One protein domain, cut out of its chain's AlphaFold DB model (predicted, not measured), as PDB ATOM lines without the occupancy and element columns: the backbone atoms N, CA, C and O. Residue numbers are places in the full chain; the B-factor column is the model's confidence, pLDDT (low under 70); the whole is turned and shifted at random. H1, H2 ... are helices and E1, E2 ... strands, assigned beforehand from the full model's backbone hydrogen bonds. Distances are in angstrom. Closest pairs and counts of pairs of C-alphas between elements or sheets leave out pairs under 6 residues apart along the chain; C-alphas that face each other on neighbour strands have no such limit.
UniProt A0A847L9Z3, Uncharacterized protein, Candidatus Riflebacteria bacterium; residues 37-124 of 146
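Overview. This is residues 37 to 124 of the 146 residues of an uncharacterized protein of Candidatus Riflebacteria bacterium (UniProt A0A847L9Z3). One long helix, H1, makes the long axis; the small antiparallel hairpin E1 E2 packs on its middle, with short helices H2 and H3 toward opposite ends. The printed part has 88 residues, with three named helices and two named strands in the order H1, H2, E1, E2, H3 along the chain; of the 46 residues in named elements helices hold 38 and strands 8, and the class is mostly helix. The whole is compact, radius of gyration of the C-alphas 13.2 A, spanning 43 by 25 by 16 A.

Arrangement. H1, residues 37 to 61, only just touches H2, residues 72 to 77: 3 pairs of C-alphas within 8 A, the closest Thr 54 and Leu 75, 7.4 A. In the hairpin E1, residues 94 to 97, and E2, residues 104 to 107, N 95 and O 106 are within hydrogen-bond range, 2.8 A. The closest C-alphas of H1 and E2, Ser 48 and Val 105, are 5.3 A apart. H3, residues 118 to 124, only just touches H1 with 3 such pairs, the closest Val 37 and Ile 123, 7.4 A. Each helix has every O i to N i+4 pair within range.

Along the chain. H1, 36.4 A long, begins at C-alpha 37 (-32.026, -36.451, 4.263); H3 ends at C-alpha 124 (-38.357, -40.537, 7.586).

Size, cuts and confidence. The printed part has no cut; H2 to E1 is a long link. Residues 37 to 40 and 118 to 124 have pLDDT under 70.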
ATOM      1  N   VAL A  37     -31.476 -36.793   2.953       58.53
ATOM      2  CA  VAL A  37     -32.026 -36.451   4.263       58.53
ATOM      3  C   VAL A  37     -31.663 -37.462   5.357       58.53
ATOM      4  O   VAL A  37     -31.445 -37.067   6.505       58.53
ATOM      5  N   THR A  38     -31.479 -38.746   5.027       63.25
ATOM      6  CA  THR A  38     -30.914 -39.702   5.994       63.25
ATOM      7  C   THR A  38     -29.429 -39.438   6.236       63.25
ATOM      8  O   THR A  38     -28.997 -39.548   7.379       63.25
ATOM      9  N   GLN A  39     -28.669 -38.976   5.235       65.81
ATOM     10  CA  GLN A  39     -27.276 -38.538   5.417       65.81
ATOM     11  C   GLN A  39     -27.167 -37.312   6.333       65.81
ATOM     12  O   GLN A  39     -26.356 -37.300   7.258       65.81
ATOM     13  N   ILE A  40     -28.035 -36.317   6.127       66.19
ATOM     14  CA  ILE A  40     -28.161 -35.115   6.969       66.19
ATOM     15  C   ILE A  40     -28.441 -35.510   8.427       66.19
ATOM     16  O   ILE A  40     -27.740 -35.088   9.345       66.19
ATOM     17  N   ARG A  41     -29.411 -36.396   8.663       71.94
ATOM     18  CA  ARG A  41     -29.703 -36.912  10.007       71.94
ATOM     19  C   ARG A  41     -28.508 -37.653  10.612       71.94
ATOM     20  O   ARG A  41     -28.163 -37.422  11.769       71.94
ATOM     21  N   ASN A  42     -27.880 -38.534   9.835       75.94
ATOM     22  CA  ASN A  42     -26.749 -39.333  10.293       75.94
ATOM     23  C   ASN A  42     -25.567 -38.433  10.695       75.94
ATOM     24  O   ASN A  42     -24.913 -38.731  11.689       75.94
ATOM     25  N   ALA A  43     -25.351 -37.304  10.010       81.81
ATOM     26  CA  ALA A  43     -24.338 -36.318  10.384       81.81
ATOM     27  C   ALA A  43     -24.637 -35.654  11.740       81.81
ATOM     28  O   ALA A  43     -23.772 -35.631  12.613       81.81
ATOM     29  N   CYS A  44     -25.870 -35.180  11.964       85.44
ATOM     30  CA  CYS A  44     -26.257 -34.603  13.259       85.44
ATOM     31  C   CYS A  44     -26.141 -35.611  14.407       85.44
ATOM     32  O   CYS A  44     -25.650 -35.262  15.477       85.44
ATOM     33  N   PHE A  45     -26.571 -36.855  14.193       85.81
ATOM     34  CA  PHE A  45     -26.530 -37.889  15.228       85.81
ATOM     35  C   PHE A  45     -25.111 -38.385  15.507       85.81
ATOM     36  O   PHE A  45     -24.767 -38.644  16.660       85.81
ATOM     37  N   ALA A  46     -24.275 -38.489  14.472       85.81
ATOM     38  CA  ALA A  46     -22.860 -38.787  14.639       85.81
ATOM     39  C   ALA A  46     -22.154 -37.665  15.411       85.81
ATOM     40  O   ALA A  46     -21.413 -37.952  16.343       85.81
ATOM     41  N   GLY A  47     -22.441 -36.401  15.082       88.94
ATOM     42  CA  GLY A  47     -21.899 -35.244  15.794       88.94
ATOM     43  C   GLY A  47     -22.302 -35.210  17.268       88.94
ATOM     44  O   GLY A  47     -21.443 -35.022  18.126       88.94
ATOM     45  N   SER A  48     -23.579 -35.460  17.584       89.44
ATOM     46  CA  SER A  48     -24.035 -35.498  18.979       89.44
ATOM     47  C   SER A  48     -23.401 -36.646  19.768       89.44
ATOM     48  O   SER A  48     -23.005 -36.434  20.909       89.44
ATOM     49  N   ARG A  49     -23.250 -37.835  19.165       88.69
ATOM     50  CA  ARG A  49     -22.551 -38.959  19.812       88.69
ATOM     51  C   ARG A  49     -21.079 -38.671  20.044       88.69
ATOM     52  O   ARG A  49     -20.599 -38.892  21.145       88.69
ATOM     53  N   ALA A  50     -20.391 -38.142  19.036       90.12
ATOM     54  CA  ALA A  50     -18.982 -37.800  19.159       90.12
ATOM     55  C   ALA A  50     -18.757 -36.796  20.298       90.12
ATOM     56  O   ALA A  50     -17.856 -36.992  21.104       90.12
ATOM     57  N   LEU A  51     -19.612 -35.770  20.406       91.44
ATOM     58  CA  LEU A  51     -19.556 -34.810  21.508       91.44
ATOM     59  C   LEU A  51     -19.794 -35.467  22.866       91.44
ATOM     60  O   LEU A  51     -19.030 -35.214  23.793       91.44
ATOM     61  N   GLN A  52     -20.824 -36.306  22.976       91.50
ATOM     62  CA  GLN A  52     -21.122 -37.034  24.206       91.50
ATOM     63  C   GLN A  52     -19.929 -37.889  24.651       91.50
ATOM     64  O   GLN A  52     -19.471 -37.744  25.778       91.50
ATOM     65  N   GLU A  53     -19.368 -38.691  23.746       90.25
ATOM     66  CA  GLU A  53     -18.192 -39.524  24.015       90.25
ATOM     67  C   GLU A  53     -16.985 -38.676  24.437       90.25
ATOM     68  O   GLU A  53     -16.300 -39.016  25.399       90.25
ATOM     69  N   THR A  54     -16.732 -37.533  23.786       92.00
ATOM     70  CA  THR A  54     -15.632 -36.650  24.209       92.00
ATOM     71  C   THR A  54     -15.834 -36.026  25.578       92.00
ATOM     72  O   THR A  54     -14.854 -35.860  26.300       92.00
ATOM     73  N   VAL A  55     -17.068 -35.673  25.947       92.19
ATOM     74  CA  VAL A  55     -17.338 -35.149  27.290       92.19
ATOM     75  C   VAL A  55     -17.170 -36.254  28.327       92.19
ATOM     76  O   VAL A  55     -16.515 -36.028  29.337       92.19
ATOM     77  N   GLU A  56     -17.659 -37.464  28.051       91.12
ATOM     78  CA  GLU A  56     -17.445 -38.620  28.928       91.12
ATOM     79  C   GLU A  56     -15.949 -38.913  29.120       91.12
ATOM     80  O   GLU A  56     -15.499 -39.133  30.243       91.12
ATOM     81  N   MET A  57     -15.151 -38.856  28.050       91.56
ATOM     82  CA  MET A  57     -13.694 -39.001  28.135       91.56
ATOM     83  C   MET A  57     -13.044 -37.891  28.967       91.56
ATOM     84  O   MET A  57     -12.217 -38.185  29.829       91.56
ATOM     85  N   TYR A  58     -13.435 -36.635  28.745       92.56
ATOM     86  CA  TYR A  58     -12.945 -35.507  29.534       92.56
ATOM     87  C   TYR A  58     -13.276 -35.682  31.021       92.56
ATOM     88  O   TYR A  58     -12.400 -35.491  31.864       92.56
ATOM     89  N   ASP A  59     -14.509 -36.074  31.349       91.69
ATOM     90  CA  ASP A  59     -14.975 -36.239  32.728       91.69
ATOM     91  C   ASP A  59     -14.279 -37.405  33.439       91.69
ATOM     92  O   ASP A  59     -13.994 -37.312  34.635       91.69
ATOM     93  N   MET A  60     -13.951 -38.482  32.716       89.44
ATOM     94  CA  MET A  60     -13.140 -39.578  33.254       89.44
ATOM     95  C   MET A  60     -11.716 -39.125  33.603       89.44
ATOM     96  O   MET A  60     -11.201 -39.503  34.657       89.44
ATOM     97  N   ASP A  61     -11.098 -38.294  32.762       92.69
ATOM     98  CA  ASP A  61      -9.752 -37.756  33.005       92.69
ATOM     99  C   ASP A  61      -9.749 -36.656  34.086       92.69
ATOM    100  O   ASP A  61      -8.773 -36.494  34.824       92.69
ATOM    101  N   HIS A  62     -10.861 -35.930  34.228       89.38
ATOM    102  CA  HIS A  62     -11.037 -34.804  35.148       89.38
ATOM    103  C   HIS A  62     -12.085 -35.097  36.228       89.38
ATOM    104  O   HIS A  62     -12.915 -34.246  36.551       89.38
ATOM    105  N   ALA A  63     -12.009 -36.277  36.852       82.38
ATOM    106  CA  ALA A  63     -12.990 -36.770  37.828       82.38
ATOM    107  C   ALA A  63     -13.316 -35.803  38.993       82.38
ATOM    108  O   ALA A  63     -14.365 -35.911  39.626       82.38
ATOM    109  N   THR A  64     -12.427 -34.856  39.307       83.31
ATOM    110  CA  THR A  64     -12.615 -33.847  40.365       83.31
ATOM    111  C   THR A  64     -13.275 -32.551  39.883       83.31
ATOM    112  O   THR A  64     -13.781 -31.785  40.706       83.31
ATOM    113  N   ALA A  65     -13.287 -32.294  38.575       84.38
ATOM    114  CA  ALA A  65     -13.829 -31.093  37.951       84.38
ATOM    115  C   ALA A  65     -14.520 -31.437  36.614       84.38
ATOM    116  O   ALA A  65     -14.044 -31.014  35.555       84.38
ATOM    117  N   PRO A  66     -15.641 -32.186  36.659       85.06
ATOM    118  CA  PRO A  66     -16.373 -32.558  35.457       85.06
ATOM    119  C   PRO A  66     -16.936 -31.325  34.746       85.06
ATOM    120  O   PRO A  66     -17.229 -30.287  35.361       85.06
ATOM    121  N   MET A  67     -17.094 -31.447  33.436       86.19
ATOM    122  CA  MET A  67     -17.596 -30.391  32.578       86.19
ATOM    123  C   MET A  67     -19.079 -30.140  32.872       86.19
ATOM    124  O   MET A  67     -19.936 -30.988  32.668       86.19
ATOM    125  N   LYS A  68     -19.409 -28.936  33.352       87.31
ATOM    126  CA  LYS A  68     -20.803 -28.555  33.665       87.31
ATOM    127  C   LYS A  68     -21.538 -27.923  32.490       87.31
ATOM    128  O   LYS A  68     -22.764 -27.924  32.451       87.31
ATOM    129  N   VAL A  69     -20.789 -27.326  31.569       89.69
ATOM    130  CA  VAL A  69     -21.298 -26.649  30.377       89.69
ATOM    131  C   VAL A  69     -20.454 -27.108  29.204       89.69
ATOM    132  O   VAL A  69     -19.233 -27.126  29.316       89.69
ATOM    133  N   LEU A  70     -21.103 -27.464  28.096       89.06
ATOM    134  CA  LEU A  70     -20.414 -27.897  26.887       89.06
ATOM    135  C   LEU A  70     -19.521 -26.770  26.346       89.06
ATOM    136  O   LEU A  70     -20.026 -25.763  25.849       89.06
ATOM    137  N   ASP A  71     -18.207 -26.974  26.423       91.06
ATOM    138  CA  ASP A  71     -17.183 -26.050  25.935       91.06
ATOM    139  C   ASP A  71     -16.370 -26.722  24.816       91.06
ATOM    140  O   ASP A  71     -15.387 -27.428  25.046       91.06
ATOM    141  N   ILE A  72     -16.824 -26.530  23.574       90.69
ATOM    142  CA  ILE A  72     -16.173 -27.088  22.382       90.69
ATOM    143  C   ILE A  72     -14.734 -26.560  22.219       90.69
ATOM    144  O   ILE A  72     -13.846 -27.381  21.970       90.69
ATOM    145  N   PRO A  73     -14.455 -25.246  22.371       91.94
ATOM    146  CA  PRO A  73     -13.085 -24.734  22.355       91.94
ATOM    147  C   PRO A  73     -12.157 -25.425  23.358       91.94
ATOM    148  O   PRO A  73     -11.024 -25.752  23.006       91.94
ATOM    149  N   LEU A  74     -12.624 -25.686  24.583       92.69
ATOM    150  CA  LEU A  74     -11.838 -26.400  25.590       92.69
ATOM    151  C   LEU A  74     -11.539 -27.842  25.160       92.69
ATOM    152  O   LEU A  74     -10.385 -28.272  25.224       92.69
ATOM    153  N   LEU A  75     -12.549 -28.569  24.674       91.81
ATOM    154  CA  LEU A  75     -12.384 -29.947  24.191       91.81
ATOM    155  C   LEU A  75     -11.407 -30.032  23.007       91.81
ATOM    156  O   LEU A  75     -10.650 -30.997  22.895       91.81
ATOM    157  N   GLN A  76     -11.382 -29.017  22.141       93.62
ATOM    158  CA  GLN A  76     -10.395 -28.912  21.065       93.62
ATOM    159  C   GLN A  76      -8.996 -28.592  21.589       93.62
ATOM    160  O   GLN A  76      -8.028 -29.241  21.201       93.62
ATOM    161  N   ALA A  77      -8.883 -27.611  22.489       92.75
ATOM    162  CA  ALA A  77      -7.608 -27.182  23.051       92.75
ATOM    163  C   ALA A  77      -6.904 -28.307  23.824       92.75
ATOM    164  O   ALA A  77      -5.679 -28.396  23.806       92.75
ATOM    165  N   GLN A  78      -7.678 -29.182  24.467       93.31
ATOM    166  CA  GLN A  78      -7.162 -30.344  25.188       93.31
ATOM    167  C   GLN A  78      -7.023 -31.608  24.323       93.31
ATOM    168  O   GLN A  78      -6.555 -32.633  24.806       93.31
ATOM    169  N   GLY A  79      -7.378 -31.544  23.037       92.69
ATOM    170  CA  GLY A  79      -7.158 -32.636  22.088       92.69
ATOM    171  C   GLY A  79      -8.183 -33.771  22.135       92.69
ATOM    172  O   GLY A  79      -7.994 -34.766  21.436       92.69
ATOM    173  N   TYR A  80      -9.281 -33.625  22.885       92.50
ATOM    174  CA  TYR A  80     -10.412 -34.559  22.830       92.50
ATOM    175  C   TYR A  80     -11.132 -34.469  21.482       92.50
ATOM    176  O   TYR A  80     -11.570 -35.479  20.933       92.50
ATOM    177  N   LEU A  81     -11.203 -33.266  20.904       91.88
ATOM    178  CA  LEU A  81     -11.872 -33.012  19.634       91.88
ATOM    179  C   LEU A  81     -10.881 -32.493  18.582       91.88
ATOM    180  O   LEU A  81     -10.178 -31.513  18.811       91.88
ATOM    181  N   ARG A  82     -10.843 -33.105  17.392       89.12
ATOM    182  CA  ARG A  82      -9.975 -32.625  16.292       89.12
ATOM    183  C   ARG A  82     -10.489 -31.349  15.628       89.12
ATOM    184  O   ARG A  82      -9.700 -30.533  15.165       89.12
ATOM    185  N   SER A  83     -11.804 -31.223  15.519       87.69
ATOM    186  CA  SER A  83     -12.492 -30.117  14.856       87.69
ATOM    187  C   SER A  83     -13.911 -30.018  15.388       87.69
ATOM    188  O   SER A  83     -14.447 -31.000  15.898       87.69
ATOM    189  N   GLU A  84     -14.527 -28.847  15.259       84.50
ATOM    190  CA  GLU A  84     -15.906 -28.643  15.695       84.50
ATOM    191  C   GLU A  84     -16.821 -29.575  14.890       84.50
ATOM    192  O   GLU A  84     -16.663 -29.673  13.667       84.50
ATOM    193  N   PRO A  85     -17.739 -30.315  15.535       83.12
ATOM    194  CA  PRO A  85     -18.642 -31.181  14.810       83.12
ATOM    195  C   PRO A  85     -19.644 -30.282  14.099       83.12
ATOM    196  O   PRO A  85     -20.368 -29.508  14.725       83.12
ATOM    197  N   HIS A  86     -19.695 -30.385  12.779       76.50
ATOM    198  CA  HIS A  86     -20.672 -29.638  12.010       76.50
ATOM    199  C   HIS A  86     -22.035 -30.322  12.092       76.50
ATOM    200  O   HIS A  86     -22.167 -31.530  11.881       76.50
ATOM    201  N   GLY A  87     -23.059 -29.526  12.399       71.31
ATOM    202  CA  GLY A  87     -24.437 -29.940  12.202       71.31
ATOM    203  C   GLY A  87     -24.732 -30.150  10.718       71.31
ATOM    204  O   GLY A  87     -23.976 -29.742   9.838       71.31
ATOM    205  N   CYS A  88     -25.853 -30.796  10.430       73.56
ATOM    206  CA  CYS A  88     -26.254 -31.091   9.060       73.56
ATOM    207  C   CYS A  88     -26.684 -29.856   8.252       73.56
ATOM    208  O   CYS A  88     -26.773 -29.913   7.029       73.56
ATOM    209  N   ASP A  89     -26.947 -28.754   8.949       75.94
ATOM    210  CA  ASP A  89     -27.339 -27.460   8.419       75.94
ATOM    211  C   ASP A  89     -26.490 -26.397   9.148       75.94
ATOM    212  O   ASP A  89     -26.225 -26.573  10.342       75.94
ATOM    213  N   PRO A  90     -26.039 -25.315   8.486       77.06
ATOM    214  CA  PRO A  90     -25.313 -24.218   9.138       77.06
ATOM    215  C   PRO A  90     -26.022 -23.640  10.373       77.06
ATOM    216  O   PRO A  90     -25.365 -23.140  11.283       77.06
ATOM    217  N   ASP A  91     -27.348 -23.746  10.443       81.06
ATOM    218  CA  ASP A  91     -28.135 -23.271  11.581       81.06
ATOM    219  C   ASP A  91     -28.286 -24.307  12.713       81.06
ATOM    220  O   ASP A  91     -28.948 -24.043  13.724       81.06
ATOM    221  N   CYS A  92     -27.761 -25.521  12.548       83.12
ATOM    222  CA  CYS A  92     -27.828 -26.546  13.581       83.12
ATOM    223  C   CYS A  92     -26.852 -26.232  14.712       83.12
ATOM    224  O   CYS A  92     -25.639 -26.221  14.525       83.12
ATOM    225  N   ARG A  93     -27.396 -26.068  15.919       87.25
ATOM    226  CA  ARG A  93     -26.617 -25.941  17.151       87.25
ATOM    227  C   ARG A  93     -26.761 -27.194  18.000       87.25
ATOM    228  O   ARG A  93     -27.841 -27.789  18.066       87.25
ATOM    229  N   PHE A  94     -25.667 -27.582  18.642       88.31
ATOM    230  CA  PHE A  94     -25.661 -28.653  19.628       88.31
ATOM    231  C   PHE A  94     -25.899 -28.074  21.021       88.31
ATOM    232  O   PHE A  94     -25.345 -27.038  21.394       88.31
ATOM    233  N   ARG A  95     -26.760 -28.746  21.779       88.94
ATOM    234  CA  ARG A  95     -27.018 -28.500  23.194       88.94
ATOM    235  C   ARG A  95     -26.646 -29.750  23.964       88.94
ATOM    236  O   ARG A  95     -26.707 -30.851  23.419       88.94
ATOM    237  N   ALA A  96     -26.274 -29.564  25.218       89.38
ATOM    238  CA  ALA A  96     -25.981 -30.670  26.099       89.38
ATOM    239  C   ALA A  96     -26.583 -30.439  27.478       89.38
ATOM    240  O   ALA A  96     -26.592 -29.309  27.973       89.38
ATOM    241  N   ASP A  97     -27.031 -31.528  28.084       87.94
ATOM    242  CA  ASP A  97     -27.266 -31.649  29.511       87.94
ATOM    243  C   ASP A  97     -26.195 -32.572  30.086       87.94
ATOM    244  O   ASP A  97     -26.268 -33.797  29.976       87.94
ATOM    245  N   LEU A  98     -25.168 -31.953  30.663       85.94
ATOM    246  CA  LEU A  98     -24.032 -32.652  31.259       85.94
ATOM    247  C   LEU A  98     -24.295 -33.063  32.714       85.94
ATOM    248  O   LEU A  98     -23.462 -33.718  33.327       85.94
ATOM    249  N   LEU A  99     -25.445 -32.678  33.283       81.19
ATOM    250  CA  LEU A  99     -25.858 -33.133  34.612       81.19
ATOM    251  C   LEU A  99     -26.562 -34.495  34.557       81.19
ATOM    252  O   LEU A  99     -26.669 -35.171  35.583       81.19
ATOM    253  N   ALA A 100     -27.041 -34.899  33.380       78.56
ATOM    254  CA  ALA A 100     -27.552 -36.238  33.142       78.56
ATOM    255  C   ALA A 100     -26.417 -37.278  33.211       78.56
ATOM    256  O   ALA A 100     -25.283 -37.012  32.820       78.56
ATOM    257  N   SER A 101     -26.724 -38.479  33.709       77.94
ATOM    258  CA  SER A 101     -25.817 -39.631  33.670       77.94
ATOM    259  C   SER A 101     -26.488 -40.756  32.873       77.94
ATOM    260  O   SER A 101     -27.449 -41.347  33.379       77.94
ATOM    261  N   PRO A 102     -26.044 -41.041  31.631       79.19
ATOM    262  CA  PRO A 102     -24.923 -40.416  30.907       79.19
ATOM    263  C   PRO A 102     -25.220 -38.975  30.436       79.19
ATOM    264  O   PRO A 102     -26.398 -38.624  30.295       79.19
ATOM    265  N   PRO A 103     -24.182 -38.146  30.191       84.81
ATOM    266  CA  PRO A 103     -24.357 -36.795  29.667       84.81
ATOM    267  C   PRO A 103     -25.083 -36.864  28.328       84.81
ATOM    268  O   PRO A 103     -24.735 -37.656  27.459       84.81
ATOM    269  N   GLN A 104     -26.111 -36.042  28.143       88.56
ATOM    270  CA  GLN A 104     -26.904 -36.075  26.919       88.56
ATOM    271  C   GLN A 104     -26.532 -34.909  26.021       88.56
ATOM    272  O   GLN A 104     -26.590 -33.758  26.438       88.56
ATOM    273  N   VAL A 105     -26.210 -35.196  24.760       89.62
ATOM    274  CA  VAL A 105     -25.984 -34.177  23.729       89.62
ATOM    275  C   VAL A 105     -27.009 -34.357  22.614       89.62
ATOM    276  O   VAL A 105     -27.274 -35.473  22.165       89.62
ATOM    277  N   TRP A 106     -27.599 -33.261  22.144       89.31
ATOM    278  CA  TRP A 106     -28.584 -33.281  21.065       89.31
ATOM    279  C   TRP A 106     -28.491 -32.052  20.165       89.31
ATOM    280  O   TRP A 106     -27.997 -30.991  20.546       89.31
ATOM    281  N   CYS A 107     -28.989 -32.188  18.938       88.56
ATOM    282  CA  CYS A 107     -29.178 -31.059  18.039       88.56
ATOM    283  C   CYS A 107     -30.511 -30.362  18.346       88.56
ATOM    284  O   CYS A 107     -31.546 -31.020  18.437       88.56
ATOM    285  N   GLU A 108     -30.517 -29.031  18.422       87.31
ATOM    286  CA  GLU A 108     -31.723 -28.227  18.691       87.31
ATOM    287  C   GLU A 108     -32.839 -28.452  17.650       87.31
ATOM    288  O   GLU A 108     -34.020 -28.401  17.983       87.31
ATOM    289  N   LYS A 109     -32.474 -28.737  16.392       84.31
ATOM    290  CA  LYS A 109     -33.428 -28.961  15.291       84.31
ATOM    291  C   LYS A 109     -33.828 -30.431  15.122       84.31
ATOM    292  O   LYS A 109     -35.003 -30.733  14.912       84.31
ATOM    293  N   HIS A 110     -32.859 -31.345  15.188       81.88
ATOM    294  CA  HIS A 110     -33.045 -32.748  14.782       81.88
ATOM    295  C   HIS A 110     -33.141 -33.736  15.951       81.88
ATOM    296  O   HIS A 110     -33.545 -34.884  15.746       81.88
ATOM    297  N   GLY A 111     -32.815 -33.290  17.167       83.75
ATOM    298  CA  GLY A 111     -32.740 -34.133  18.356       83.75
ATOM    299  C   GLY A 111     -31.444 -34.940  18.408       83.75
ATOM    300  O   GLY A 111     -30.418 -34.535  17.853       83.75
ATOM    301  N   ASN A 112     -31.494 -36.080  19.089       82.31
ATOM    302  CA  ASN A 112     -30.419 -37.070  19.127       82.31
ATOM    303  C   ASN A 112     -30.935 -38.434  18.635       82.31
ATOM    304  O   ASN A 112     -32.085 -38.570  18.215       82.31
ATOM    305  N   ALA A 113     -30.068 -39.448  18.652       74.50
ATOM    306  CA  ALA A 113     -30.415 -40.784  18.172       74.50
ATOM    307  C   ALA A 113     -31.528 -41.466  18.997       74.50
ATOM    308  O   ALA A 113     -32.255 -42.298  18.459       74.50
ATOM    309  N   GLU A 114     -31.659 -41.123  20.280       75.94
ATOM    310  CA  GLU A 114     -32.620 -41.725  21.219       75.94
ATOM    311  C   GLU A 114     -33.969 -40.991  21.213       75.94
ATOM    312  O   GLU A 114     -35.035 -41.599  21.315       75.94
ATOM    313  N   HIS A 115     -33.920 -39.678  21.013       77.19
ATOM    314  CA  HIS A 115     -35.033 -38.742  21.004       77.19
ATOM    315  C   HIS A 115     -34.969 -37.861  19.744       77.19
ATOM    316  O   HIS A 115     -34.629 -36.673  19.811       77.19
ATOM    317  N   PRO A 116     -35.289 -38.425  18.563       75.62
ATOM    318  CA  PRO A 116     -35.396 -37.651  17.336       75.62
ATOM    319  C   PRO A 116     -36.604 -36.708  17.398       75.62
ATOM    320  O   PRO A 116     -37.670 -37.068  17.901       75.62
ATOM    321  N   THR A 117     -36.472 -35.505  16.842       77.62
ATOM    322  CA  THR A 117     -37.605 -34.570  16.751       77.62
ATOM    323  C   THR A 117     -38.661 -35.043  15.746       77.62
ATOM    324  O   THR A 117     -38.381 -35.808  14.820       77.62
ATOM    325  N   ALA A 118     -39.896 -34.549  15.899       68.12
ATOM    326  CA  ALA A 118     -41.010 -34.854  14.993       68.12
ATOM    327  C   ALA A 118     -40.696 -34.500  13.528       68.12
ATOM    328  O   ALA A 118     -41.075 -35.240  12.627       68.12
ATOM    329  N   LEU A 119     -39.922 -33.431  13.297       67.19
ATOM    330  CA  LEU A 119     -39.423 -33.058  11.971       67.19
ATOM    331  C   LEU A 119     -38.614 -34.200  11.335       67.19
ATOM    332  O   LEU A 119     -38.805 -34.540  10.168       67.19
ATOM    333  N   THR A 120     -37.743 -34.824  12.123       64.44
ATOM    334  CA  THR A 120     -36.921 -35.957  11.699       64.44
ATOM    335  C   THR A 120     -37.786 -37.190  11.421       64.44
ATOM    336  O   THR A 120     -37.547 -37.897  10.443       64.44
ATOM    337  N   LEU A 121     -38.822 -37.434  12.230       64.50
ATOM    338  CA  LEU A 121     -39.761 -38.546  12.034       64.50
ATOM    339  C   LEU A 121     -40.630 -38.375  10.776       64.50
ATOM    340  O   LEU A 121     -40.776 -39.330  10.011       64.50
ATOM    341  N   ASP A 122     -41.147 -37.174  10.512       63.22
ATOM    342  CA  ASP A 122     -41.962 -36.878   9.324       63.22
ATOM    343  C   ASP A 122     -41.165 -37.022   8.025       63.22
ATOM    344  O   ASP A 122     -41.652 -37.570   7.033       63.22
ATOM    345  N   ILE A 123     -39.908 -36.580   8.033       64.06
ATOM    346  CA  ILE A 123     -38.972 -36.793   6.929       64.06
ATOM    347  C   ILE A 123     -38.790 -38.291   6.657       64.06
ATOM    348  O   ILE A 123     -38.913 -38.730   5.510       64.06
ATOM    349  N   ILE A 124     -38.539 -39.084   7.705       62.44
ATOM    350  CA  ILE A 124     -38.357 -40.537   7.586       62.44
ATOM    351  C   ILE A 124     -39.621 -41.178   7.015       62.44
ATOM    352  O   ILE A 124     -39.537 -41.985   6.087       62.44
TER     353      ILE A 124